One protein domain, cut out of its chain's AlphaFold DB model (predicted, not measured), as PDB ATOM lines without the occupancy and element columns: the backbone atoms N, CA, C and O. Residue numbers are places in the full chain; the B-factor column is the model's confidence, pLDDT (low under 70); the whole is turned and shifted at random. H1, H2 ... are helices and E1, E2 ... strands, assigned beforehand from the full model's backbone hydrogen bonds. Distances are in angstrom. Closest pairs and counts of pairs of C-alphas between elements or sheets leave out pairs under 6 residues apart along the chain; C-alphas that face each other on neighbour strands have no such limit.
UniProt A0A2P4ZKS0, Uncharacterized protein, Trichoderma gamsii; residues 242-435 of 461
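AT A GLANCE: This is residues 242 to 435 of the 461 residues of an uncharacterized protein of Trichoderma gamsii (UniProt A0A2P4ZKS0). A twisted sheet of seven strands curls round two helices, H6 and H7, on one face, while the long helix H5 runs along its other face, with the short H3 on that face too. H1 and H2 pack on H6, H1 not on the sheet and H2 only just short of being on it, and H4 and E3 make an arm whose residues 294 to 300 stick out. The printed part has 194 residues, with seven named helices and eight named strands in the order E1 H1 H2 E2 H3 H4 E3 H5 E4 E5 E6 H6 E7 H7 E8, class mixed, helices and strands. The sheet's order is E2, E4, E5, E6, E7, E1, E8, and it is mixed, E6 and E7 being the parallel pair. The whole is compact, with a radius of gyration of the C-alphas of 16.8 A and spans of 53 by 36 by 36 A.

IN THESE COORDINATES: E1, residues 242 to 246, begins at C-alpha 242 (174.871, 135.141, 270.402). H1 is residues 252 to 260, H2 263 to 266, E2 269 to 272 and H3 274 to 280. H4, residues 284 to 294, measures 15.4 A, and E3 is residues 300 to 304. H5, residues 308 to 328, is the longest helix at 30.6 A and begins at C-alpha 308 (157.079, 139.874, 283.553). E4 is residues 341 to 346, 17.1 A; E5 is 351 to 360, 29.9 A; E6 is 365 to 373, 22.7 A, and bends by 51 degrees at residue 369. H6, residues 380 to 396, measures 24.2 A. E7 is residues 401 to 405, H7 is 409 to 422, 20.1 A, and E8 is 427 to 432, ending at C-alpha 432 (179.182, 138.196, 267.109).

HOW THE PARTS SIT: E4, E5 and E6 form a meander, each strand the antiparallel neighbour of the one before, through two hairpins. N 344 and O 353 are 2.8 A apart, and N 358 and O 367 are 2.8 A apart. E2, an edge strand, is antiparallel to E4, with N 270 and O 343 at 2.9 A. E6, H6 and E7 are a strand-helix-strand unit, two parallel neighbour strands with a helix between, its crossover right-handed; N 368 and O 403 are 2.8 A apart. E7, H7 and E8 are a split unit, also right-handed, with E1 between the strands. E1 is antiparallel to both neighbours, with N 243 and O 404 at 2.8 A and N 244 and O 429 at 2.9 A. The sheet has three layers, helices on both faces: H6 and H7 on one, H3 and H5 on the other. H6, the hub, touches H7 at a steep tilt of 58 degrees, the same way, with the C-alphas of Arg 384 and Gln 414 closest at 5.5 A. H1 touches H6 at a shallow tilt of 21 degrees, opposite ways, closest at the C-alphas of Phe 252 and Ser 395, 6.6 A. H2 touches H6, with its residues 381 to 385 alone; the closest C-alphas are Tyr 265 and Gly 382, 7.2 A. H5 is over E5 at a height over the sheet of 6.9 A, along the strands at 24 degrees on the local plane; the closest C-alphas are Ser 318 and Ala 358, 5.6 A. H3 is close to H5 but not clearly touching, with the C-alphas of Glu 278 and Arg 308 at 7.6 A. H4 is not on the sheet, and E3 pairs with no named strand; their closest C-alphas, Met 292 and His 301, are 7.6 A apart. Every O i to N i+4 pair is within hydrogen-bond range in H1, H4, H5, H6 and H7; in H3 0 of 3 are, beside 2 of 4 O i to N i+3 pairs, and H2 is too short for an i+4 pair.

THE WHOLE: The two C-alphas farthest apart are those of Pro 298 and Gln 330, 55.6 A. The printed part has no cut. The link H5 to E4, residues 329 to 340, is long. The mean pLDDT of the printed part is 83.9, and residues 277 to 284, 330 to 336 and 376 are under 70.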
ATOM      1  N   GLN A 242     175.970 136.093 270.381       93.62
ATOM      2  CA  GLN A 242     174.871 135.141 270.402       93.62
ATOM      3  C   GLN A 242     175.383 133.718 270.205       93.62
ATOM      4  O   GLN A 242     176.360 133.471 269.496       93.62
ATOM      5  N   LEU A 243     174.691 132.782 270.839       95.62
ATOM      6  CA  LEU A 243     174.803 131.370 270.543       95.62
ATOM      7  C   LEU A 243     173.760 131.057 269.480       95.62
ATOM      8  O   LEU A 243     172.567 131.283 269.688       95.62
ATOM      9  N   ARG A 244     174.225 130.524 268.356       96.44
ATOM     10  CA  ARG A 244     173.380 129.995 267.292       96.44
ATOM     11  C   ARG A 244     173.533 128.488 267.255       96.44
ATOM     12  O   ARG A 244     174.640 127.985 267.095       96.44
ATOM     13  N   ILE A 245     172.418 127.782 267.374       96.88
ATOM     14  CA  ILE A 245     172.343 126.343 267.157       96.88
ATOM     15  C   ILE A 245     171.610 126.116 265.838       96.88
ATOM     16  O   ILE A 245     170.401 126.323 265.768       96.88
ATOM     17  N   THR A 246     172.313 125.709 264.787       96.38
ATOM     18  CA  THR A 246     171.698 125.374 263.495       96.38
ATOM     19  C   THR A 246     171.332 123.898 263.478       96.38
ATOM     20  O   THR A 246     172.165 123.056 263.792       96.38
ATOM     21  N   LEU A 247     170.094 123.569 263.095       93.50
ATOM     22  CA  LEU A 247     169.561 122.200 263.172       93.50
ATOM     23  C   LEU A 247     170.061 121.279 262.043       93.50
ATOM     24  O   LEU A 247     169.957 120.060 262.154       93.50
ATOM     25  N   GLY A 248     170.596 121.831 260.951       89.69
ATOM     26  CA  GLY A 248     171.083 121.040 259.819       89.69
ATOM     27  C   GLY A 248     169.983 120.170 259.195       89.69
ATOM     28  O   GLY A 248     168.903 120.660 258.867       89.69
ATOM     29  N   GLY A 249     170.274 118.880 259.014       83.12
ATOM     30  CA  GLY A 249     169.337 117.869 258.514       83.12
ATOM     31  C   GLY A 249     168.608 117.086 259.611       83.12
ATOM     32  O   GLY A 249     168.020 116.046 259.303       83.12
ATOM     33  N   LEU A 250     168.682 117.535 260.872       80.62
ATOM     34  CA  LEU A 250     168.101 116.838 262.017       80.62
ATOM     35  C   LEU A 250     166.611 116.553 261.791       80.62
ATOM     36  O   LEU A 250     165.822 117.443 261.479       80.62
ATOM     37  N   GLN A 251     166.243 115.288 261.972       77.19
ATOM     38  CA  GLN A 251     164.858 114.836 261.994       77.19
ATOM     39  C   GLN A 251     164.436 114.571 263.437       77.19
ATOM     40  O   GLN A 251     165.255 114.169 264.268       77.19
ATOM     41  N   PHE A 252     163.138 114.700 263.710       73.44
ATOM     42  CA  PHE A 252     162.551 114.434 265.025       73.44
ATOM     43  C   PHE A 252     162.952 113.061 265.605       73.44
ATOM     44  O   PHE A 252     163.200 112.926 266.802       73.44
ATOM     45  N   SER A 253     163.096 112.039 264.755       72.81
ATOM     46  CA  SER A 253     163.529 110.694 265.157       72.81
ATOM     47  C   SER A 253     164.926 110.652 265.787       72.81
ATOM     48  O   SER A 253     165.114 109.944 266.778       72.81
ATOM     49  N   GLY A 254     165.888 111.423 265.264       73.31
ATOM     50  CA  GLY A 254     167.251 111.492 265.807       73.31
ATOM     51  C   GLY A 254     167.285 112.129 267.196       73.31
ATOM     52  O   GLY A 254     168.008 111.679 268.086       73.31
ATOM     53  N   LEU A 255     166.414 113.111 267.428       76.62
ATOM     54  CA  LEU A 255     166.260 113.740 268.734       76.62
ATOM     55  C   LEU A 255     165.644 112.788 269.771       76.62
ATOM     56  O   LEU A 255     166.093 112.725 270.915       76.62
ATOM     57  N   MET A 256     164.655 111.987 269.369       77.19
ATOM     58  CA  MET A 256     164.067 110.973 270.249       77.19
ATOM     59  C   MET A 256     165.081 109.893 270.649       77.19
ATOM     60  O   MET A 256     165.072 109.424 271.787       77.19
ATOM     61  N   GLU A 257     165.977 109.494 269.745       78.50
ATOM     62  CA  GLU A 257     167.070 108.573 270.071       78.50
ATOM     63  C   GLU A 257     168.062 109.183 271.063       78.50
ATOM     64  O   GLU A 257     168.475 108.519 272.017       78.50
ATOM     65  N   TYR A 258     168.398 110.460 270.889       79.62
ATOM     66  CA  TYR A 258     169.213 111.198 271.842       79.62
ATOM     67  C   TYR A 258     168.571 111.210 273.241       79.62
ATOM     68  O   TYR A 258     169.206 110.812 274.220       79.62
ATOM     69  N   PHE A 259     167.281 111.544 273.343       81.62
ATOM     70  CA  PHE A 259     166.561 111.555 274.618       81.62
ATOM     71  C   PHE A 259     166.504 110.183 275.306       81.62
ATOM     72  O   PHE A 259     166.604 110.105 276.535       81.62
ATOM     73  N   LYS A 260     166.432 109.082 274.544       83.19
ATOM     74  CA  LYS A 260     166.478 107.713 275.095       83.19
ATOM     75  C   LYS A 260     167.780 107.391 275.834       83.19
ATOM     76  O   LYS A 260     167.761 106.515 276.695       83.19
ATOM     77  N   ARG A 261     168.889 108.088 275.554       84.88
ATOM     78  CA  ARG A 261     170.163 107.932 276.291       84.88
ATOM     79  C   ARG A 261     170.112 108.568 277.686       84.88
ATOM     80  O   ARG A 261     170.908 108.224 278.557       84.88
ATOM     81  N   TYR A 262     169.150 109.462 277.915       82.62
ATOM     82  CA  TYR A 262     169.048 110.309 279.103       82.62
ATOM     83  C   TYR A 262     167.702 110.160 279.848       82.62
ATOM     84  O   TYR A 262     167.144 111.156 280.322       82.62
ATOM     85  N   PRO A 263     167.174 108.933 280.062       81.81
ATOM     86  CA  PRO A 263     165.808 108.726 280.552       81.81
ATOM     87  C   PRO A 263     165.599 109.238 281.982       81.81
ATOM     88  O   PRO A 263     164.489 109.607 282.360       81.81
ATOM     89  N   LYS A 264     166.672 109.285 282.782       81.94
ATOM     90  CA  LYS A 264     166.636 109.828 284.144       81.94
ATOM     91  C   LYS A 264     166.323 111.324 284.168       81.94
ATOM     92  O   LYS A 264     165.689 111.771 285.110       81.94
ATOM     93  N   TYR A 265     166.732 112.077 283.146       78.62
ATOM     94  CA  TYR A 265     166.516 113.520 283.107       78.62
ATOM     95  C   TYR A 265     165.133 113.878 282.559       78.62
ATOM     96  O   TYR A 265     164.515 114.811 283.058       78.62
ATOM     97  N   LEU A 266     164.604 113.095 281.610       79.19
ATOM     98  CA  LEU A 266     163.263 113.297 281.042       79.19
ATOM     99  C   LEU A 266     162.151 113.309 282.098       79.19
ATOM    100  O   LEU A 266     161.196 114.064 281.975       79.19
ATOM    101  N   ARG A 267     162.286 112.510 283.163       83.31
ATOM    102  CA  ARG A 267     161.306 112.456 284.267       83.31
ATOM    103  C   ARG A 267     161.186 113.765 285.048       83.31
ATOM    104  O   ARG A 267     160.232 113.940 285.797       83.31
ATOM    105  N   HIS A 268     162.169 114.639 284.895       88.06
ATOM    106  CA  HIS A 268     162.279 115.919 285.578       88.06
ATOM    107  C   HIS A 268     162.086 117.103 284.626       88.06
ATOM    108  O   HIS A 268     162.267 118.248 285.038       88.06
ATOM    109  N   MET A 269     161.740 116.825 283.365       90.06
ATOM    110  CA  MET A 269     161.452 117.827 282.350       90.06
ATOM    111  C   MET A 269     159.962 118.131 282.289       90.06
ATOM    112  O   MET A 269     159.117 117.244 282.416       90.06
ATOM    113  N   ARG A 270     159.646 119.394 282.023       90.31
ATOM    114  CA  ARG A 270     158.286 119.867 281.787       90.31
ATOM    115  C   ARG A 270     158.284 120.950 280.713       90.31
ATOM    116  O   ARG A 270     159.107 121.859 280.763       90.31
ATOM    117  N   HIS A 271     157.315 120.899 279.800       90.31
ATOM    118  CA  HIS A 271     157.001 122.031 278.928       90.31
ATOM    119  C   HIS A 271     156.326 123.153 279.718       90.31
ATOM    120  O   HIS A 271     155.377 122.928 280.479       90.31
ATOM    121  N   LEU A 272     156.800 124.374 279.507       88.88
ATOM    122  CA  LEU A 272     156.144 125.576 279.984       88.88
ATOM    123  C   LEU A 272     155.132 126.036 278.938       88.88
ATOM    124  O   LEU A 272     155.340 125.927 277.731       88.88
ATOM    125  N   TYR A 273     154.029 126.562 279.444       86.38
ATOM    126  CA  TYR A 273     152.897 127.077 278.683       86.38
ATOM    127  C   TYR A 273     152.534 128.433 279.289       86.38
ATOM    128  O   TYR A 273     153.121 128.825 280.303       86.38
ATOM    129  N   TRP A 274     151.601 129.149 278.673       77.88
ATOM    130  CA  TRP A 274     151.247 130.516 279.044       77.88
ATOM    131  C   TRP A 274     150.988 130.700 280.552       77.88
ATOM    132  O   TRP A 274     151.584 131.555 281.201       77.88
ATOM    133  N   GLU A 275     150.173 129.827 281.130       78.81
ATOM    134  CA  GLU A 275     149.799 129.792 282.546       78.81
ATOM    135  C   GLU A 275     150.972 129.507 283.498       78.81
ATOM    136  O   GLU A 275     150.904 129.807 284.687       78.81
ATOM    137  N   HIS A 276     152.068 128.929 283.000       79.44
ATOM    138  CA  HIS A 276     153.241 128.616 283.816       79.44
ATOM    139  C   HIS A 276     154.197 129.807 283.948       79.44
ATOM    140  O   HIS A 276     155.017 129.823 284.864       79.44
ATOM    141  N   LEU A 277     154.093 130.810 283.072       68.31
ATOM    142  CA  LEU A 277     154.966 131.989 283.084       68.31
ATOM    143  C   LEU A 277     154.694 132.917 284.267       68.31
ATOM    144  O   LEU A 277     155.605 133.597 284.737       68.31
ATOM    145  N   GLU A 278     153.452 132.944 284.754       62.16
ATOM    146  CA  GLU A 278     153.031 133.852 285.823       62.16
ATOM    147  C   GLU A 278     153.807 133.639 287.124       62.16
ATOM    148  O   GLU A 278     154.128 134.607 287.812       62.16
ATOM    149  N   ASN A 279     154.154 132.383 287.411       61.62
ATOM    150  CA  ASN A 279     154.909 131.991 288.598       61.62
ATOM    151  C   ASN A 279     156.427 132.118 288.408       61.62
ATOM    152  O   ASN A 279     157.155 132.187 289.390       61.62
ATOM    153  N   TRP A 280     156.913 132.134 287.163       61.59
ATOM    154  CA  TRP A 280     158.346 132.143 286.858       61.59
ATOM    155  C   TRP A 280     158.962 133.547 286.970       61.59
ATOM    156  O   TRP A 280     160.033 133.716 287.539       61.59
ATOM    157  N   LEU A 281     158.260 134.580 286.496       59.22
ATOM    158  CA  LEU A 281     158.826 135.933 286.368       59.22
ATOM    159  C   LEU A 281     158.808 136.766 287.660       59.22
ATOM    160  O   LEU A 281     159.319 137.882 287.665       59.22
ATOM    161  N   GLY A 282     158.221 136.256 288.748       56.25
ATOM    162  CA  GLY A 282     158.095 136.992 290.011       56.25
ATOM    163  C   GLY A 282     159.420 137.236 290.747       56.25
ATOM    164  O   GLY A 282     159.505 138.175 291.534       56.25
ATOM    165  N   GLU A 283     160.454 136.427 290.486       61.03
ATOM    166  CA  GLU A 283     161.751 136.482 291.189       61.03
ATOM    167  C   GLU A 283     162.897 137.098 290.348       61.03
ATOM    168  O   GLU A 283     163.957 137.424 290.891       61.03
ATOM    169  N   SER A 284     162.678 137.314 289.043       65.56
ATOM    170  CA  SER A 284     163.682 137.784 288.061       65.56
ATOM    171  C   SER A 284     164.327 139.127 288.438       65.56
ATOM    172  O   SER A 284     165.552 139.290 288.350       65.56
ATOM    173  N   ASP A 285     163.532 140.084 288.922       70.19
ATOM    174  CA  ASP A 285     164.011 141.432 289.252       70.19
ATOM    175  C   ASP A 285     165.025 141.400 290.406       70.19
ATOM    176  O   ASP A 285     166.073 142.053 290.353       70.19
ATOM    177  N   GLY A 286     164.743 140.595 291.437       76.50
ATOM    178  CA  GLY A 286     165.621 140.412 292.591       76.50
ATOM    179  C   GLY A 286     166.929 139.719 292.212       76.50
ATOM    180  O   GLY A 286     168.000 140.157 292.633       76.50
ATOM    181  N   LEU A 287     166.861 138.688 291.366       77.44
ATOM    182  CA  LEU A 287     168.043 137.976 290.873       77.44
ATOM    183  C   LEU A 287     168.925 138.870 289.997       77.44
ATOM    184  O   LEU A 287     170.137 138.923 290.211       77.44
ATOM    185  N   SER A 288     168.326 139.639 289.082       81.00
ATOM    186  CA  SER A 288     169.040 140.630 288.266       81.00
ATOM    187  C   SER A 288     169.722 141.676 289.149       81.00
ATOM    188  O   SER A 288     170.886 142.023 288.943       81.00
ATOM    189  N   MET A 289     169.029 142.134 290.197       85.81
ATOM    190  CA  MET A 289     169.566 143.101 291.147       85.81
ATOM    191  C   MET A 289     170.765 142.556 291.930       85.81
ATOM    192  O   MET A 289     171.785 143.243 292.057       85.81
ATOM    193  N   MET A 290     170.666 141.324 292.437       85.06
ATOM    194  CA  MET A 290     171.756 140.648 293.143       85.06
ATOM    195  C   MET A 290     172.950 140.402 292.220       85.06
ATOM    196  O   MET A 290     174.078 140.733 292.591       85.06
ATOM    197  N   ALA A 291     172.708 139.894 291.007       84.06
ATOM    198  CA  ALA A 291     173.745 139.635 290.015       84.06
ATOM    199  C   ALA A 291     174.497 140.919 289.650       84.06
ATOM    200  O   ALA A 291     175.718 140.974 289.788       84.06
ATOM    201  N   MET A 292     173.778 141.987 289.292       87.69
ATOM    202  CA  MET A 292     174.378 143.284 288.967       87.69
ATOM    203  C   MET A 292     175.121 143.903 290.161       87.69
ATOM    204  O   MET A 292     176.145 144.562 289.972       87.69
ATOM    205  N   SER A 293     174.653 143.681 291.394       88.31
ATOM    206  CA  SER A 293     175.322 144.169 292.613       88.31
ATOM    207  C   SER A 293     176.594 143.393 292.958       88.31
ATOM    208  O   SER A 293     177.492 143.947 293.590       88.31
ATOM    209  N   ALA A 294     176.689 142.129 292.544       87.44
ATOM    210  CA  ALA A 294     177.874 141.299 292.745       87.44
ATOM    211  C   ALA A 294     179.025 141.658 291.786       87.44
ATOM    212  O   ALA A 294     180.172 141.280 292.037       87.44
ATOM    213  N   ILE A 295     178.743 142.403 290.709       86.31
ATOM    214  CA  ILE A 295     179.746 142.827 289.730       86.31
ATOM    215  C   ILE A 295     180.741 143.796 290.378       86.31
ATOM    216  O   ILE A 295     180.410 144.921 290.751       86.31
ATOM    217  N   LYS A 296     182.005 143.373 290.455       85.19
ATOM    218  CA  LYS A 296     183.133 144.194 290.909       85.19
ATOM    219  C   LYS A 296     184.009 144.552 289.715       85.19
ATOM    220  O   LYS A 296     185.011 143.890 289.461       85.19
ATOM    221  N   HIS A 297     183.614 145.585 288.976       87.81
ATOM    222  CA  HIS A 297     184.308 146.012 287.761       87.81
ATOM    223  C   HIS A 297     184.536 147.539 287.745       87.81
ATOM    224  O   HIS A 297     183.687 148.274 288.262       87.81
ATOM    225  N   PRO A 298     185.674 148.048 287.221       88.31
ATOM    226  CA  PRO A 298     185.951 149.489 287.139       88.31
ATOM    227  C   PRO A 298     185.035 150.229 286.152       88.31
ATOM    228  O   PRO A 298     184.643 151.367 286.409       88.31
ATOM    229  N   THR A 299     184.673 149.587 285.040       91.75
ATOM    230  CA  THR A 299     183.708 150.116 284.063       91.75
ATOM    231  C   THR A 299     182.283 149.920 284.566       91.75
ATOM    232  O   THR A 299     181.981 148.922 285.216       91.75
ATOM    233  N   VAL A 300     181.403 150.871 284.259       92.38
ATOM    234  CA  VAL A 300     179.988 150.817 284.640       92.38
ATOM    235  C   VAL A 300     179.262 149.743 283.842       92.38
ATOM    236  O   VAL A 300     179.429 149.666 282.628       92.38
ATOM    237  N   HIS A 301     178.428 148.955 284.516       93.75
ATOM    238  CA  HIS A 301     177.553 147.985 283.862       93.75
ATOM    239  C   HIS A 301     176.135 148.535 283.761       93.75
ATOM    240  O   HIS A 301     175.643 149.138 284.718       93.75
ATOM    241  N   ALA A 302     175.478 148.302 282.631       93.94
ATOM    242  CA  ALA A 302     174.081 148.649 282.417       93.94
ATOM    243  C   ALA A 302     173.311 147.453 281.848       93.94
ATOM    244  O   ALA A 302     173.834 146.699 281.028       93.94
ATOM    245  N   GLN A 303     172.064 147.305 282.281       91.81
ATOM    246  CA  GLN A 303     171.168 146.231 281.865       91.81
ATOM    247  C   GLN A 303     169.722 146.732 281.873       91.81
ATOM    248  O   GLN A 303     169.355 147.563 282.705       91.81
ATOM    249  N   ILE A 304     168.887 146.206 280.979       89.38
ATOM    250  CA  ILE A 304     167.426 146.327 281.079       89.38
ATOM    251  C   ILE A 304     166.893 145.136 281.866       89.38
ATOM    252  O   ILE A 304     167.279 143.995 281.612       89.38
ATOM    253  N   VAL A 305     166.007 145.393 282.822       86.00
ATOM    254  CA  VAL A 305     165.344 144.334 283.582       86.00
ATOM    255  C   VAL A 305     164.322 143.648 282.682       86.00
ATOM    256  O   VAL A 305     163.485 144.304 282.054       86.00
ATOM    257  N   LEU A 306     164.401 142.321 282.610       81.00
ATOM    258  CA  LEU A 306     163.459 141.509 281.854       81.00
ATOM    259  C   LEU A 306     162.188 141.303 282.687       81.00
ATOM    260  O   LEU A 306     162.050 140.314 283.403       81.00
ATOM    261  N   SER A 307     161.280 142.278 282.616       77.88
ATOM    262  CA  SER A 307     160.058 142.269 283.419       77.88
ATOM    263  C   SER A 307     159.041 141.241 282.929       77.88
ATOM    264  O   SER A 307     158.976 140.897 281.741       77.88
ATOM    265  N   ARG A 308     158.170 140.808 283.850       77.69
ATOM    266  CA  ARG A 308     157.079 139.874 283.553       77.69
ATOM    267  C   ARG A 308     156.211 140.333 282.386       77.69
ATOM    268  O   ARG A 308     155.981 139.574 281.445       77.69
ATOM    269  N   ASP A 309     155.749 141.576 282.455       76.69
ATOM    270  CA  ASP A 309     154.837 142.152 281.466       76.69
ATOM    271  C   ASP A 309     155.457 142.152 280.071       76.69
ATOM    272  O   ASP A 309     154.779 141.913 279.072       76.69
ATOM    273  N   PHE A 310     156.767 142.371 280.000       77.81
ATOM    274  CA  PHE A 310     157.484 142.412 278.741       77.81
ATOM    275  C   PHE A 310     157.670 141.023 278.121       77.81
ATOM    276  O   PHE A 310     157.460 140.856 276.919       77.81
ATOM    277  N   VAL A 311     157.990 140.011 278.931       79.81
ATOM    278  CA  VAL A 311     158.039 138.615 278.468       79.81
ATOM    279  C   VAL A 311     156.664 138.151 277.996       79.81
ATOM    280  O   VAL A 311     156.541 137.599 276.902       79.81
ATOM    281  N   ALA A 312     155.617 138.438 278.772       79.00
ATOM    282  CA  ALA A 312     154.236 138.143 278.403       79.00
ATOM    283  C   ALA A 312     153.855 138.811 277.068       79.00
ATOM    284  O   ALA A 312     153.305 138.162 276.175       79.00
ATOM    285  N   TRP A 313     154.195 140.091 276.900       78.88
ATOM    286  CA  TRP A 313     153.964 140.830 275.662       78.88
ATOM    287  C   TRP A 313     154.689 140.200 274.461       78.88
ATOM    288  O   TRP A 313     154.067 139.958 273.424       78.88
ATOM    289  N   HIS A 314     155.969 139.849 274.610       78.94
ATOM    290  CA  HIS A 314     156.745 139.192 273.554       78.94
ATOM    291  C   HIS A 314     156.172 137.842 273.138       78.94
ATOM    292  O   HIS A 314     156.068 137.549 271.944       78.94
ATOM    293  N   LEU A 315     155.783 137.026 274.112       80.38
ATOM    294  CA  LEU A 315     155.223 135.707 273.861       80.38
ATOM    295  C   LEU A 315     153.862 135.808 273.167       80.38
ATOM    296  O   LEU A 315     153.642 135.114 272.177       80.38
ATOM    297  N   ARG A 316     152.993 136.745 273.571       79.50
ATOM    298  CA  ARG A 316     151.739 137.034 272.845       79.50
ATOM    299  C   ARG A 316     152.002 137.452 271.407       79.50
ATOM    300  O   ARG A 316     151.403 136.897 270.490       79.50
ATOM    301  N   ARG A 317     152.923 138.396 271.199       81.62
ATOM    302  CA  ARG A 317     153.307 138.872 269.864       81.62
ATOM    303  C   ARG A 317     153.795 137.716 268.985       81.62
ATOM    304  O   ARG A 317     153.359 137.587 267.843       81.62
ATOM    305  N   SER A 318     154.637 136.840 269.532       80.81
ATOM    306  CA  SER A 318     155.108 135.621 268.867       80.81
ATOM    307  C   SER A 318     153.959 134.681 268.490       80.81
ATOM    308  O   SER A 318     153.868 134.256 267.338       80.81
ATOM    309  N   LEU A 319     153.061 134.382 269.432       79.31
ATOM    310  CA  LEU A 319     151.934 133.468 269.228       79.31
ATOM    311  C   LEU A 319     150.957 133.989 268.169       79.31
ATOM    312  O   LEU A 319     150.633 133.262 267.233       79.31
ATOM    313  N   ILE A 320     150.544 135.260 268.251       78.69
ATOM    314  CA  ILE A 320     149.645 135.875 267.260       78.69
ATOM    315  C   ILE A 320     150.294 135.827 265.873       78.69
ATOM    316  O   ILE A 320     149.655 135.428 264.897       78.69
ATOM    317  N   ARG A 321     151.582 136.187 265.774       79.00
ATOM    318  CA  ARG A 321     152.309 136.140 264.502       79.00
ATOM    319  C   ARG A 321     152.360 134.722 263.942       79.00
ATOM    320  O   ARG A 321     152.113 134.534 262.751       79.00
ATOM    321  N   HIS A 322     152.660 133.735 264.784       77.38
ATOM    322  CA  HIS A 322     152.693 132.334 264.384       77.38
ATOM    323  C   HIS A 322     151.337 131.872 263.834       77.38
ATOM    324  O   HIS A 322     151.284 131.296 262.744       77.38
ATOM    325  N   SER A 323     150.245 132.196 264.532       76.38
ATOM    326  CA  SER A 323     148.879 131.877 264.108       76.38
ATOM    327  C   SER A 323     148.540 132.484 262.746       76.38
ATOM    328  O   SER A 323     148.028 131.786 261.873       76.38
ATOM    329  N   ILE A 324     148.888 133.754 262.506       75.81
ATOM    330  CA  ILE A 324     148.629 134.407 261.212       75.81
ATOM    331  C   ILE A 324     149.424 133.736 260.081       75.81
ATOM    332  O   ILE A 324     148.863 133.458 259.020       75.81
ATOM    333  N   VAL A 325     150.711 133.438 260.294       74.81
ATOM    334  CA  VAL A 325     151.557 132.782 259.279       74.81
ATOM    335  C   VAL A 325     151.043 131.376 258.949       74.81
ATOM    336  O   VAL A 325     150.976 131.004 257.778       74.81
ATOM    337  N   ARG A 326     150.623 130.600 259.955       73.31
ATOM    338  CA  ARG A 326     150.022 129.268 259.766       73.31
ATOM    339  C   ARG A 326     148.743 129.329 258.935       73.31
ATOM    340  O   ARG A 326     148.595 128.547 257.996       73.31
ATOM    341  N   LEU A 327     147.856 130.279 259.245       72.75
ATOM    342  CA  LEU A 327     146.613 130.494 258.498       72.75
ATOM    343  C   LEU A 327     146.894 130.828 257.027       72.75
ATOM    344  O   LEU A 327     146.239 130.289 256.137       72.75
ATOM    345  N   GLN A 328     147.906 131.656 256.749       71.44
ATOM    346  CA  GLN A 328     148.326 131.955 255.375       71.44
ATOM    347  C   GLN A 328     148.840 130.719 254.625       71.44
ATOM    348  O   GLN A 328     148.647 130.614 253.416       71.44
ATOM    349  N   GLN A 329     149.491 129.791 255.328       71.62
ATOM    350  CA  GLN A 329     150.061 128.572 254.749       71.62
ATOM    351  C   GLN A 329     149.045 127.430 254.596       71.62
ATOM    352  O   GLN A 329     149.431 126.356 254.142       71.62
ATOM    353  N   GLN A 330     147.773 127.633 254.973       65.06
ATOM    354  CA  GLN A 330     146.741 126.581 255.006       65.06
ATOM    355  C   GLN A 330     147.189 125.328 255.784       65.06
ATOM    356  O   GLN A 330     146.762 124.208 255.502       65.06
ATOM    357  N   ALA A 331     148.074 125.511 256.766       63.56
ATOM    358  CA  ALA A 331     148.541 124.424 257.608       63.56
ATOM    359  C   ALA A 331     147.405 123.958 258.532       63.56
ATOM    360  O   ALA A 331     146.589 124.768 258.974       63.56
ATOM    361  N   HIS A 332     147.353 122.659 258.838       52.91
ATOM    362  CA  HIS A 332     146.391 122.127 259.808       52.91
ATOM    363  C   HIS A 332     146.543 122.828 261.171       52.91
ATOM    364  O   HIS A 332     147.675 123.169 261.544       52.91
ATOM    365  N   PRO A 333     145.437 123.046 261.910       52.69
ATOM    366  CA  PRO A 333     145.508 123.580 263.263       52.69
ATOM    367  C   PRO A 333     146.371 122.645 264.116       52.69
ATOM    368  O   PRO A 333     146.103 121.449 264.215       52.69
ATOM    369  N   VAL A 334     147.449 123.192 264.677       52.22
ATOM    370  CA  VAL A 334     148.199 122.527 265.748       52.22
ATOM    371  C   VAL A 334     147.368 122.652 267.024       52.22
ATOM    372  O   VAL A 334     146.573 123.584 267.148       52.22
ATOM    373  N   ASP A 335     147.544 121.688 267.924       53.44
ATOM    374  CA  ASP A 335     146.986 121.658 269.276       53.44
ATOM    375  C   ASP A 335     146.924 123.062 269.910       53.44
ATOM    376  O   ASP A 335     147.835 123.878 269.733       53.44
ATOM    377  N   SER A 336     145.850 123.357 270.644       56.25
ATOM    378  CA  SER A 336     145.528 124.712 271.125       56.25
ATOM    379  C   SER A 336     146.560 125.289 272.102       56.25
ATOM    380  O   SER A 336     146.517 126.479 272.422       56.25
ATOM    381  N   ARG A 337     147.516 124.472 272.557       73.50
ATOM    382  CA  ARG A 337     148.504 124.812 273.579       73.50
ATOM    383  C   ARG A 337     149.927 124.739 273.013       73.50
ATOM    384  O   ARG A 337     150.563 123.689 273.010       73.50
ATOM    385  N   ILE A 338     150.440 125.881 272.558       80.00
ATOM    386  CA  ILE A 338     151.821 126.023 272.071       80.00
ATOM    387  C   ILE A 338     152.779 126.111 273.274       80.00
ATOM    388  O   ILE A 338     152.583 126.988 274.124       80.00
ATOM    389  N   PRO A 339     153.808 125.248 273.374       87.50
ATOM    390  CA  PRO A 339     154.845 125.392 274.386       87.50
ATOM    391  C   PRO A 339     155.603 126.714 274.218       87.50
ATOM    392  O   PRO A 339     156.072 127.064 273.137       87.50
ATOM    393  N   VAL A 340     155.766 127.442 275.317       88.06
ATOM    394  CA  VAL A 340     156.493 128.726 275.357       88.06
ATOM    395  C   VAL A 340     157.837 128.605 276.066       88.06
ATOM    396  O   VAL A 340     158.522 129.604 276.258       88.06
ATOM    397  N   GLY A 341     158.201 127.401 276.505       91.94
ATOM    398  CA  GLY A 341     159.416 127.161 277.264       91.94
ATOM    399  C   GLY A 341     159.550 125.729 277.765       91.94
ATOM    400  O   GLY A 341     158.709 124.865 277.502       91.94
ATOM    401  N   ALA A 342     160.592 125.493 278.554       93.06
ATOM    402  CA  ALA A 342     160.797 124.256 279.292       93.06
ATOM    403  C   ALA A 342     161.445 124.524 280.648       93.06
ATOM    404  O   ALA A 342     162.157 125.511 280.835       93.06
ATOM    405  N   GLN A 343     161.212 123.608 281.581       92.00
ATOM    406  CA  GLN A 343     161.847 123.579 282.888       92.00
ATOM    407  C   GLN A 343     162.404 122.184 283.172       92.00
ATOM    408  O   GLN A 343     161.751 121.175 282.903       92.00
ATOM    409  N   PHE A 344     163.601 122.154 283.746       91.38
ATOM    410  CA  PHE A 344     164.213 121.001 284.386       91.38
ATOM    411  C   PHE A 344     164.282 121.244 285.894       91.38
ATOM    412  O   PHE A 344     164.750 122.304 286.310       91.38
ATOM    413  N   THR A 345     163.902 120.259 286.708       89.56
ATOM    414  CA  THR A 345     164.004 120.351 288.175       89.56
ATOM    415  C   THR A 345     164.813 119.193 288.746       89.56
ATOM    416  O   THR A 345     164.361 118.048 288.722       89.56
ATOM    417  N   ASP A 346     165.981 119.472 289.327       85.31
ATOM    418  CA  ASP A 346     166.690 118.461 290.112       85.31
ATOM    419  C   ASP A 346     166.050 118.329 291.496       85.31
ATOM    420  O   ASP A 346     166.141 119.217 292.343       85.31
ATOM    421  N   VAL A 347     165.424 117.179 291.741       81.56
ATOM    422  CA  VAL A 347     164.749 116.873 293.008       81.56
ATOM    423  C   VAL A 347     165.744 116.792 294.168       81.56
ATOM    424  O   VAL A 347     165.378 117.071 295.306       81.56
ATOM    425  N   LYS A 348     167.006 116.421 293.907       80.94
ATOM    426  CA  LYS A 348     168.007 116.255 294.971       80.94
ATOM    427  C   LYS A 348     168.498 117.589 295.513       80.94
ATOM    428  O   LYS A 348     168.616 117.736 296.725       80.94
ATOM    429  N   SER A 349     168.805 118.536 294.632       78.38
ATOM    430  CA  SER A 349     169.264 119.867 295.029       78.38
ATOM    431  C   SER A 349     168.134 120.891 295.168       78.38
ATOM    432  O   SER A 349     168.401 122.020 295.575       78.38
ATOM    433  N   ASN A 350     166.898 120.516 294.814       80.94
ATOM    434  CA  ASN A 350     165.746 121.410 294.682       80.94
ATOM    435  C   ASN A 350     166.069 122.652 293.828       80.94
ATOM    436  O   ASN A 350     165.685 123.772 294.152       80.94
ATOM    437  N   THR A 351     166.854 122.452 292.769       81.56
ATOM    438  CA  THR A 351     167.295 123.509 291.851       81.56
ATOM    439  C   THR A 351     166.597 123.329 290.516       81.56
ATOM    440  O   THR A 351     166.474 122.204 290.027       81.56
ATOM    441  N   SER A 352     166.184 124.434 289.902       86.62
ATOM    442  CA  SER A 352     165.588 124.410 288.570       86.62
ATOM    443  C   SER A 352     166.419 125.158 287.531       86.62
ATOM    444  O   SER A 352     167.191 126.068 287.846       86.62
ATOM    445  N   ILE A 353     166.265 124.723 286.283       89.06
ATOM    446  CA  ILE A 353     166.659 125.466 285.090       89.06
ATOM    447  C   ILE A 353     165.407 125.664 284.270       89.06
ATOM    448  O   ILE A 353     164.690 124.701 284.006       89.06
ATOM    449  N   SER A 354     165.174 126.883 283.826       89.06
ATOM    450  CA  SER A 354     164.024 127.214 283.002       89.06
ATOM    451  C   SER A 354     164.430 128.126 281.865       89.06
ATOM    452  O   SER A 354     165.298 128.982 282.010       89.06
ATOM    453  N   ALA A 355     163.782 127.934 280.725       90.62
ATOM    454  CA  ALA A 355     163.892 128.832 279.595       90.62
ATOM    455  C   ALA A 355     162.519 129.071 278.984       90.62
ATOM    456  O   ALA A 355     161.685 128.163 278.958       90.62
ATOM    457  N   PHE A 356     162.319 130.267 278.442       89.69
ATOM    458  CA  PHE A 356     161.203 130.566 277.550       89.69
ATOM    459  C   PHE A 356     161.719 130.880 276.151       89.69
ATOM    460  O   PHE A 356     162.889 131.224 275.976       89.69
ATOM    461  N   TRP A 357     160.858 130.791 275.149       90.44
ATOM    462  CA  TRP A 357     161.218 131.083 273.769       90.44
ATOM    463  C   TRP A 357     160.076 131.706 272.981       90.44
ATOM    464  O   TRP A 357     158.901 131.473 273.244       90.44
ATOM    465  N   ALA A 358     160.457 132.478 271.970       87.88
ATOM    466  CA  ALA A 358     159.573 133.042 270.969       87.88
ATOM    467  C   ALA A 358     159.886 132.441 269.590       87.88
ATOM    468  O   ALA A 358     161.044 132.340 269.175       87.88
ATOM    469  N   HIS A 359     158.843 132.075 268.855       87.81
ATOM    470  CA  HIS A 359     158.921 131.582 267.485       87.81
ATOM    471  C   HIS A 359     158.979 132.753 266.509       87.81
ATOM    472  O   HIS A 359     157.998 133.462 266.281       87.81
ATOM    473  N   GLU A 360     160.107 132.916 265.829       85.38
ATOM    474  CA  GLU A 360     160.232 133.869 264.735       85.38
ATOM    475  C   GLU A 360     160.079 133.140 263.400       85.38
ATOM    476  O   GLU A 360     161.044 132.796 262.713       85.38
ATOM    477  N   SER A 361     158.821 132.882 263.028       78.31
ATOM    478  CA  SER A 361     158.484 132.056 261.861       78.31
ATOM    479  C   SER A 361     159.004 132.623 260.532       78.31
ATOM    480  O   SER A 361     159.335 131.850 259.639       78.31
ATOM    481  N   ILE A 362     159.139 133.950 260.408       77.19
ATOM    482  CA  ILE A 362     159.616 134.612 259.180       77.19
ATOM    483  C   ILE A 362     161.096 134.304 258.933       77.19
ATOM    484  O   ILE A 362     161.457 133.818 257.863       77.19
ATOM    485  N   LYS A 363     161.950 134.517 259.942       82.44
ATOM    486  CA  LYS A 363     163.379 134.173 259.871       82.44
ATOM    487  C   LYS A 363     163.654 132.691 260.135       82.44
ATOM    488  O   LYS A 363     164.799 132.260 260.066       82.44
ATOM    489  N   ARG A 364     162.602 131.905 260.397       88.44
ATOM    490  CA  ARG A 364     162.653 130.474 260.719       88.44
ATOM    491  C   ARG A 364     163.597 130.175 261.884       88.44
ATOM    492  O   ARG A 364     164.381 129.233 261.805       88.44
ATOM    493  N   ARG A 365     163.508 130.953 262.962       91.62
ATOM    494  CA  ARG A 365     164.347 130.785 264.155       91.62
ATOM    495  C   ARG A 365     163.518 130.730 265.431       91.62
ATOM    496  O   ARG A 365     162.459 131.350 265.507       91.62
ATOM    497  N   LEU A 366     163.999 129.976 266.411       92.94
ATOM    498  CA  LEU A 366     163.480 129.972 267.773       92.94
ATOM    499  C   LEU A 366     164.392 130.852 268.628       92.94
ATOM    500  O   LEU A 366     165.566 130.540 268.802       92.94
ATOM    501  N   CYS A 367     163.875 131.960 269.140       92.38
ATOM    502  CA  CYS A 367     164.639 132.870 269.986       92.38
ATOM    503  C   CYS A 367     164.376 132.513 271.444       92.38
ATOM    504  O   CYS A 367     163.276 132.738 271.944       92.38
ATOM    505  N   VAL A 368     165.369 131.950 272.126       92.06
ATOM    506  CA  VAL A 368     165.277 131.695 273.562       92.06
ATOM    507  C   VAL A 368     165.434 133.020 274.287       92.06
ATOM    508  O   VAL A 368     166.439 133.719 274.166       92.06
ATOM    509  N   GLY A 369     164.379 133.346 275.016       84.88
ATOM    510  CA  GLY A 369     164.179 134.579 275.735       84.88
ATOM    511  C   GLY A 369     165.185 134.789 276.840       84.88
ATOM    512  O   GLY A 369     165.942 135.741 276.846       84.88
ATOM    513  N   CYS A 370     165.214 133.867 277.776       85.00
ATOM    514  CA  CYS A 370     166.211 133.802 278.822       85.00
ATOM    515  C   CYS A 370     166.351 132.331 279.186       85.00
ATOM    516  O   CYS A 370     165.410 131.557 278.982       85.00
ATOM    517  N   MET A 371     167.509 131.949 279.712       88.06
ATOM    518  CA  MET A 371     167.665 130.671 280.383       88.06
ATOM    519  C   MET A 371     168.255 130.911 281.764       88.06
ATOM    520  O   MET A 371     169.438 131.217 281.908       88.06
ATOM    521  N   GLU A 372     167.406 130.775 282.773       82.56
ATOM    522  CA  GLU A 372     167.773 130.964 284.164       82.56
ATOM    523  C   GLU A 372     168.332 129.668 284.734       82.56
ATOM    524  O   GLU A 372     167.714 128.604 284.659       82.56
ATOM    525  N   VAL A 373     169.520 129.774 285.322       81.50
ATOM    526  CA  VAL A 373     170.216 128.673 285.981       81.50
ATOM    527  C   VAL A 373     170.438 129.094 287.430       81.50
ATOM    528  O   VAL A 373     171.336 129.880 287.713       81.50
ATOM    529  N   GLN A 374     169.614 128.589 288.353       72.19
ATOM    530  CA  GLN A 374     169.659 128.996 289.769       72.19
ATOM    531  C   GLN A 374     170.972 128.600 290.470       72.19
ATOM    532  O   GLN A 374     171.405 129.262 291.412       72.19
ATOM    533  N   ARG A 375     171.623 127.522 290.014       72.44
ATOM    534  CA  ARG A 375     172.935 127.069 290.491       72.44
ATOM    535  C   ARG A 375     173.771 126.589 289.315       72.44
ATOM    536  O   ARG A 375     173.303 125.766 288.538       72.44
ATOM    537  N   HIS A 376     175.006 127.065 289.206       68.00
ATOM    538  CA  HIS A 376     175.883 126.686 288.095       68.00
ATOM    539  C   HIS A 376     176.476 125.281 288.263       68.00
ATOM    540  O   HIS A 376     176.450 124.490 287.327       68.00
ATOM    541  N   ASP A 377     176.944 124.918 289.457       76.38
ATOM    542  CA  ASP A 377     177.650 123.645 289.642       76.38
ATOM    543  C   ASP A 377     176.727 122.422 289.543       76.38
ATOM    544  O   ASP A 377     175.745 122.311 290.283       76.38
ATOM    545  N   GLY A 378     177.093 121.463 288.682       79.88
ATOM    546  CA  GLY A 378     176.441 120.152 288.577       79.88
ATOM    547  C   GLY A 378     175.142 120.141 287.770       79.88
ATOM    548  O   GLY A 378     174.460 119.115 287.710       79.88
ATOM    549  N   MET A 379     174.789 121.267 287.147       85.75
ATOM    550  CA  MET A 379     173.548 121.419 286.390       85.75
ATOM    551  C   MET A 379     173.724 121.212 284.877       85.75
ATOM    552  O   MET A 379     172.775 121.403 284.116       85.75
ATOM    553  N   GLU A 380     174.887 120.742 284.416       89.56
ATOM    554  CA  GLU A 380     175.204 120.548 282.992       89.56
ATOM    555  C   GLU A 380     174.180 119.647 282.297       89.56
ATOM    556  O   GLU A 380     173.756 119.925 281.177       89.56
ATOM    557  N   GLY A 381     173.752 118.574 282.971       87.44
ATOM    558  CA  GLY A 381     172.722 117.674 282.454       87.44
ATOM    559  C   GLY A 381     171.374 118.373 282.281       87.44
ATOM    560  O   GLY A 381     170.734 118.205 281.250       87.44
ATOM    561  N   GLY A 382     170.968 119.202 283.246       89.38
ATOM    562  CA  GLY A 382     169.724 119.969 283.166       89.38
ATOM    563  C   GLY A 382     169.760 121.038 282.071       89.38
ATOM    564  O   GLY A 382     168.817 121.129 281.286       89.38
ATOM    565  N   ILE A 383     170.875 121.774 281.950       92.56
ATOM    566  CA  ILE A 383     171.086 122.781 280.891       92.56
ATOM    567  C   ILE A 383     170.938 122.114 279.530       92.56
ATOM    568  O   ILE A 383     170.211 122.594 278.661       92.56
ATOM    569  N   ARG A 384     171.600 120.965 279.367       91.19
ATOM    570  CA  ARG A 384     171.563 120.198 278.131       91.19
ATOM    571  C   ARG A 384     170.140 119.803 277.755       91.19
ATOM    572  O   ARG A 384     169.761 119.943 276.602       91.19
ATOM    573  N   MET A 385     169.343 119.357 278.723       90.88
ATOM    574  CA  MET A 385     167.965 118.954 278.463       90.88
ATOM    575  C   MET A 385     167.069 120.126 278.075       90.88
ATOM    576  O   MET A 385     166.318 119.995 277.114       90.88
ATOM    577  N   VAL A 386     167.166 121.274 278.751       93.69
ATOM    578  CA  VAL A 386     166.390 122.470 278.379       93.69
ATOM    579  C   VAL A 386     166.753 122.941 276.966       93.69
ATOM    580  O   VAL A 386     165.857 123.199 276.162       93.69
ATOM    581  N   LEU A 387     168.043 122.957 276.613       94.75
ATOM    582  CA  LEU A 387     168.488 123.250 275.247       94.75
ATOM    583  C   LEU A 387     167.966 122.221 274.233       94.75
ATOM    584  O   LEU A 387     167.526 122.599 273.149       94.75
ATOM    585  N   SER A 388     167.970 120.928 274.570       92.25
ATOM    586  CA  SER A 388     167.415 119.885 273.702       92.25
ATOM    587  C   SER A 388     165.908 120.049 273.471       92.25
ATOM    588  O   SER A 388     165.468 119.800 272.354       92.25
ATOM    589  N   MET A 389     165.133 120.527 274.454       92.56
ATOM    590  CA  MET A 389     163.712 120.865 274.252       92.56
ATOM    591  C   MET A 389     163.531 122.066 273.322       92.56
ATOM    592  O   MET A 389     162.615 122.080 272.511       92.56
ATOM    593  N   ALA A 390     164.408 123.071 273.397       94.69
ATOM    594  CA  ALA A 390     164.371 124.186 272.451       94.69
ATOM    595  C   ALA A 390     164.695 123.716 271.018       94.69
ATOM    596  O   ALA A 390     164.076 124.161 270.054       94.69
ATOM    597  N   VAL A 391     165.633 122.776 270.861       94.06
ATOM    598  CA  VAL A 391     165.926 122.145 269.562       94.06
ATOM    599  C   VAL A 391     164.750 121.289 269.081       94.06
ATOM    600  O   VAL A 391     164.429 121.319 267.892       94.06
ATOM    601  N   GLU A 392     164.082 120.571 269.987       89.81
ATOM    602  CA  GLU A 392     162.845 119.840 269.699       89.81
ATOM    603  C   GLU A 392     161.773 120.762 269.145       89.81
ATOM    604  O   GLU A 392     161.268 120.528 268.048       89.81
ATOM    605  N   GLU A 393     161.475 121.828 269.881       90.75
ATOM    606  CA  GLU A 393     160.490 122.832 269.516       90.75
ATOM    607  C   GLU A 393     160.821 123.421 268.139       90.75
ATOM    608  O   GLU A 393     159.988 123.440 267.233       90.75
ATOM    609  N   ALA A 394     162.073 123.832 267.924       91.56
ATOM    610  CA  ALA A 394     162.504 124.352 266.636       91.56
ATOM    611  C   ALA A 394     162.281 123.335 265.501       91.56
ATOM    612  O   ALA A 394     161.745 123.697 264.451       91.56
ATOM    613  N   SER A 395     162.621 122.063 265.724       88.38
ATOM    614  CA  SER A 395     162.434 120.998 264.739       88.38
ATOM    615  C   SER A 395     160.956 120.728 264.447       88.38
ATOM    616  O   SER A 395     160.585 120.630 263.277       88.38
ATOM    617  N   GLN A 396     160.112 120.615 265.478       85.56
ATOM    618  CA  GLN A 396     158.677 120.346 265.339       85.56
ATOM    619  C   GLN A 396     157.961 121.470 264.572       85.56
ATOM    620  O   GLN A 396     157.051 121.218 263.781       85.56
ATOM    621  N   TYR A 397     158.410 122.714 264.752       83.56
ATOM    622  CA  TYR A 397     157.839 123.892 264.100       83.56
ATOM    623  C   TYR A 397     158.511 124.241 262.761       83.56
ATOM    624  O   TYR A 397     158.210 125.280 262.168       83.56
ATOM    625  N   GLY A 398     159.407 123.387 262.251       85.31
ATOM    626  CA  GLY A 398     160.084 123.590 260.965       85.31
ATOM    627  C   GLY A 398     161.027 124.801 260.939       85.31
ATOM    628  O   GLY A 398     161.339 125.340 259.864       85.31
ATOM    629  N   LEU A 399     161.472 125.251 262.111       89.81
ATOM    630  CA  LEU A 399     162.489 126.280 262.280       89.81
ATOM    631  C   LEU A 399     163.872 125.675 261.985       89.81
ATOM    632  O   LEU A 399     164.071 124.465 262.024       89.81
ATOM    633  N   ARG A 400     164.826 126.519 261.596       93.38
ATOM    634  CA  ARG A 400     166.168 126.111 261.151       93.38
ATOM    635  C   ARG A 400     167.230 126.279 262.224       93.38
ATOM    636  O   ARG A 400     168.281 125.647 262.138       93.38
ATOM    637  N   GLU A 401     166.980 127.146 263.195       95.38
ATOM    638  CA  GLU A 401     167.964 127.499 264.207       95.38
ATOM    639  C   GLU A 401     167.326 127.906 265.536       95.38
ATOM    640  O   GLU A 401     166.184 128.372 265.571       95.38
ATOM    641  N   VAL A 402     168.094 127.750 266.614       96.12
ATOM    642  CA  VAL A 402     167.813 128.277 267.953       96.12
ATOM    643  C   VAL A 402     168.841 129.365 268.266       96.12
ATOM    644  O   VAL A 402     170.038 129.151 268.067       96.12
ATOM    645  N   ILE A 403     168.389 130.522 268.751       94.94
ATOM    646  CA  ILE A 403     169.228 131.678 269.087       94.94
ATOM    647  C   ILE A 403     169.103 131.999 270.577       94.94
ATOM    648  O   ILE A 403     167.989 132.158 271.072       94.94
ATOM    649  N   LEU A 404     170.237 132.142 271.269       93.56
ATOM    650  CA  LEU A 404     170.337 132.679 272.632       93.56
ATOM    651  C   LEU A 404     171.267 133.898 272.629       93.56
ATOM    652  O   LEU A 404     172.372 133.828 272.087       93.56
ATOM    653  N   TRP A 405     170.856 134.995 273.261       91.38
ATOM    654  CA  TRP A 405     171.707 136.175 273.450       91.38
ATOM    655  C   TRP A 405     172.486 136.083 274.756       91.38
ATOM    656  O   TRP A 405     171.939 135.662 275.770       91.38
ATOM    657  N   GLU A 406     173.772 136.428 274.694       87.06
ATOM    658  CA  GLU A 406     174.685 136.482 275.848       87.06
ATOM    659  C   GLU A 406     174.592 135.324 276.876       87.06
ATOM    660  O   GLU A 406     174.663 135.568 278.080       87.06
ATOM    661  N   PRO A 407     174.474 134.044 276.451       89.31
ATOM    662  CA  PRO A 407     174.482 132.912 277.365       89.31
ATOM    663  C   PRO A 407     175.804 132.798 278.131       89.31
ATOM    664  O   PRO A 407     176.873 133.202 277.667       89.31
ATOM    665  N   SER A 408     175.743 132.143 279.291       88.00
ATOM    666  CA  SER A 408     176.937 131.793 280.057       88.00
ATOM    667  C   SER A 408     177.811 130.771 279.317       88.00
ATOM    668  O   SER A 408     177.337 129.994 278.483       88.00
ATOM    669  N   ALA A 409     179.100 130.715 279.666       90.12
ATOM    670  CA  ALA A 409     180.039 129.757 279.077       90.12
ATOM    671  C   ALA A 409     179.576 128.296 279.231       90.12
ATOM    672  O   ALA A 409     179.727 127.498 278.311       90.12
ATOM    673  N   GLN A 410     178.940 127.964 280.361       91.50
ATOM    674  CA  GLN A 410     178.399 126.629 280.622       91.50
ATOM    675  C   GLN A 410     177.290 126.250 279.627       91.50
ATOM    676  O   GLN A 410     177.205 125.102 279.193       91.50
ATOM    677  N   ILE A 411     176.451 127.216 279.244       93.31
ATOM    678  CA  ILE A 411     175.377 127.028 278.263       93.31
ATOM    679  C   ILE A 411     175.960 126.791 276.870       93.31
ATOM    680  O   ILE A 411     175.527 125.868 276.182       93.31
ATOM    681  N   VAL A 412     176.962 127.586 276.479       95.12
ATOM    682  CA  VAL A 412     177.672 127.422 275.200       95.12
ATOM    683  C   VAL A 412     178.306 126.033 275.116       95.12
ATOM    684  O   VAL A 412     178.066 125.313 274.150       95.12
ATOM    685  N   GLU A 413     179.014 125.608 276.163       95.44
ATOM    686  CA  GLU A 413     179.648 124.289 276.209       95.44
ATOM    687  C   GLU A 413     178.624 123.149 276.066       95.44
ATOM    688  O   GLU A 413     178.852 122.186 275.331       95.44
ATOM    689  N   GLN A 414     177.471 123.232 276.744       94.81
ATOM    690  CA  GLN A 414     176.444 122.197 276.590       94.81
ATOM    691  C   GLN A 414     175.807 122.211 275.196       94.81
ATOM    692  O   GLN A 414     175.489 121.142 274.682       94.81
ATOM    693  N   ALA A 415     175.655 123.373 274.559       95.88
ATOM    694  CA  ALA A 415     175.163 123.457 273.186       95.88
ATOM    695  C   ALA A 415     176.132 122.818 272.177       95.88
ATOM    696  O   ALA A 415     175.700 122.065 271.304       95.88
ATOM    697  N   GLU A 416     177.439 123.051 272.330       95.94
ATOM    698  CA  GLU A 416     178.485 122.409 271.521       95.94
ATOM    699  C   GLU A 416     178.472 120.887 271.683       95.94
ATOM    700  O   GLU A 416     178.513 120.154 270.692       95.94
ATOM    701  N   ARG A 417     178.323 120.396 272.921       93.69
ATOM    702  CA  ARG A 417     178.180 118.958 273.199       93.69
ATOM    703  C   ARG A 417     176.942 118.364 272.535       93.69
ATOM    704  O   ARG A 417     177.040 117.295 271.945       93.69
ATOM    705  N   ILE A 418     175.802 119.055 272.589       92.12
ATOM    706  CA  ILE A 418     174.574 118.614 271.913       92.12
ATOM    707  C   ILE A 418     174.809 118.479 270.405       92.12
ATOM    708  O   ILE A 418     174.478 117.443 269.831       92.12
ATOM    709  N   ALA A 419     175.390 119.499 269.767       92.69
ATOM    710  CA  ALA A 419     175.659 119.473 268.331       92.69
ATOM    711  C   ALA A 419     176.598 118.312 267.949       92.69
ATOM    712  O   ALA A 419     176.328 117.591 266.988       92.69
ATOM    713  N   ALA A 420     177.649 118.079 268.742       91.75
ATOM    714  CA  ALA A 420     178.580 116.971 268.536       91.75
ATOM    715  C   ALA A 420     177.929 115.587 268.738       91.75
ATOM    716  O   ALA A 420     178.186 114.668 267.963       91.75
ATOM    717  N   GLU A 421     177.082 115.428 269.760       89.56
ATOM    718  CA  GLU A 421     176.429 114.155 270.109       89.56
ATOM    719  C   GLU A 421     175.246 113.800 269.189       89.56
ATOM    720  O   GLU A 421     174.942 112.611 269.026       89.56
ATOM    721  N   MET A 422     174.559 114.804 268.629       86.44
ATOM    722  CA  MET A 422     173.457 114.612 267.680       86.44
ATOM    723  C   MET A 422     173.944 114.414 266.242       86.44
ATOM    724  O   MET A 422     173.389 113.583 265.529       86.44
ATOM    725  N   GLY A 423     174.964 115.149 265.793       84.31
ATOM    726  CA  GLY A 423     175.414 115.091 264.402       84.31
ATOM    727  C   GLY A 423     174.389 115.680 263.422       84.31
ATOM    728  O   GLY A 423     173.846 116.753 263.651       84.31
ATOM    729  N   HIS A 424     174.146 115.021 262.283       84.25
ATOM    730  CA  HIS A 424     173.193 115.471 261.244       84.25
ATOM    731  C   HIS A 424     173.454 116.872 260.652       84.25
ATOM    732  O   HIS A 424     172.539 117.533 260.159       84.25
ATOM    733  N   GLY A 425     174.707 117.330 260.676       87.94
ATOM    734  CA  GLY A 425     175.061 118.686 260.244       87.94
ATOM    735  C   GLY A 425     174.569 119.775 261.200       87.94
ATOM    736  O   GLY A 425     174.546 120.942 260.818       87.94
ATOM    737  N   MET A 426     174.162 119.400 262.417       93.94
ATOM    738  CA  MET A 426     173.882 120.337 263.491       93.94
ATOM    739  C   MET A 426     175.175 121.036 263.912       93.94
ATOM    740  O   MET A 426     176.224 120.403 264.040       93.94
ATOM    741  N   THR A 427     175.100 122.342 264.147       96.38
ATOM    742  CA  THR A 427     176.230 123.139 264.633       96.38
ATOM    743  C   THR A 427     175.790 124.006 265.798       96.38
ATOM    744  O   THR A 427     174.634 124.421 265.873       96.38
ATOM    745  N   ALA A 428     176.716 124.286 266.709       97.00
ATOM    746  CA  ALA A 428     176.560 125.305 267.734       97.00
ATOM    747  C   ALA A 428     177.731 126.279 267.598       97.00
ATOM    748  O   ALA A 428     178.887 125.863 267.621       97.00
ATOM    749  N   THR A 429     177.434 127.557 267.393       96.19
ATOM    750  CA  THR A 429     178.441 128.592 267.156       96.19
ATOM    751  C   THR A 429     178.236 129.759 268.100       96.19
ATOM    752  O   THR A 429     177.144 130.329 268.177       96.19
ATOM    753  N   TRP A 430     179.311 130.136 268.785       95.62
ATOM    754  CA  TRP A 430     179.385 131.347 269.587       95.62
ATOM    755  C   TRP A 430     179.968 132.485 268.750       95.62
ATOM    756  O   TRP A 430     181.166 132.510 268.469       95.62
ATOM    757  N   GLU A 431     179.116 133.410 268.314       94.69
ATOM    758  CA  GLU A 431     179.465 134.410 267.300       94.69
ATOM    759  C   GLU A 431     179.061 135.832 267.699       94.69
ATOM    760  O   GLU A 431     178.226 136.051 268.579       94.69
ATOM    761  N   ASN A 432     179.653 136.819 267.023       93.44
ATOM    762  CA  ASN A 432     179.182 138.196 267.109       93.44
ATOM    763  C   ASN A 432     177.839 138.326 266.381       93.44
ATOM    764  O   ASN A 432     177.649 137.777 265.296       93.44
ATOM    765  N   ARG A 433     176.924 139.101 266.958       90.62
ATOM    766  CA  ARG A 433     175.630 139.410 266.356       90.62
ATOM    767  C   ARG A 433     175.823 140.224 265.075       90.62
ATOM    768  O   ARG A 433     176.452 141.278 265.085       90.62
ATOM    769  N   SER A 434     175.245 139.745 263.973       87.94
ATOM    770  CA  SER A 434     175.144 140.487 262.706       87.94
ATOM    771  C   SER A 434     173.865 141.324 262.611       87.94
ATOM    772  O   SER A 434     173.740 142.183 261.745       87.94
ATOM    773  N   GLU A 435     172.896 141.049 263.482       87.25
ATOM    774  CA  GLU A 435     171.608 141.724 263.592       87.25
ATOM    775  C   GLU A 435     171.316 141.997 265.062       87.25
ATOM    776  O   GLU A 435     171.829 141.298 265.933       87.25
TER     777      GLU A 435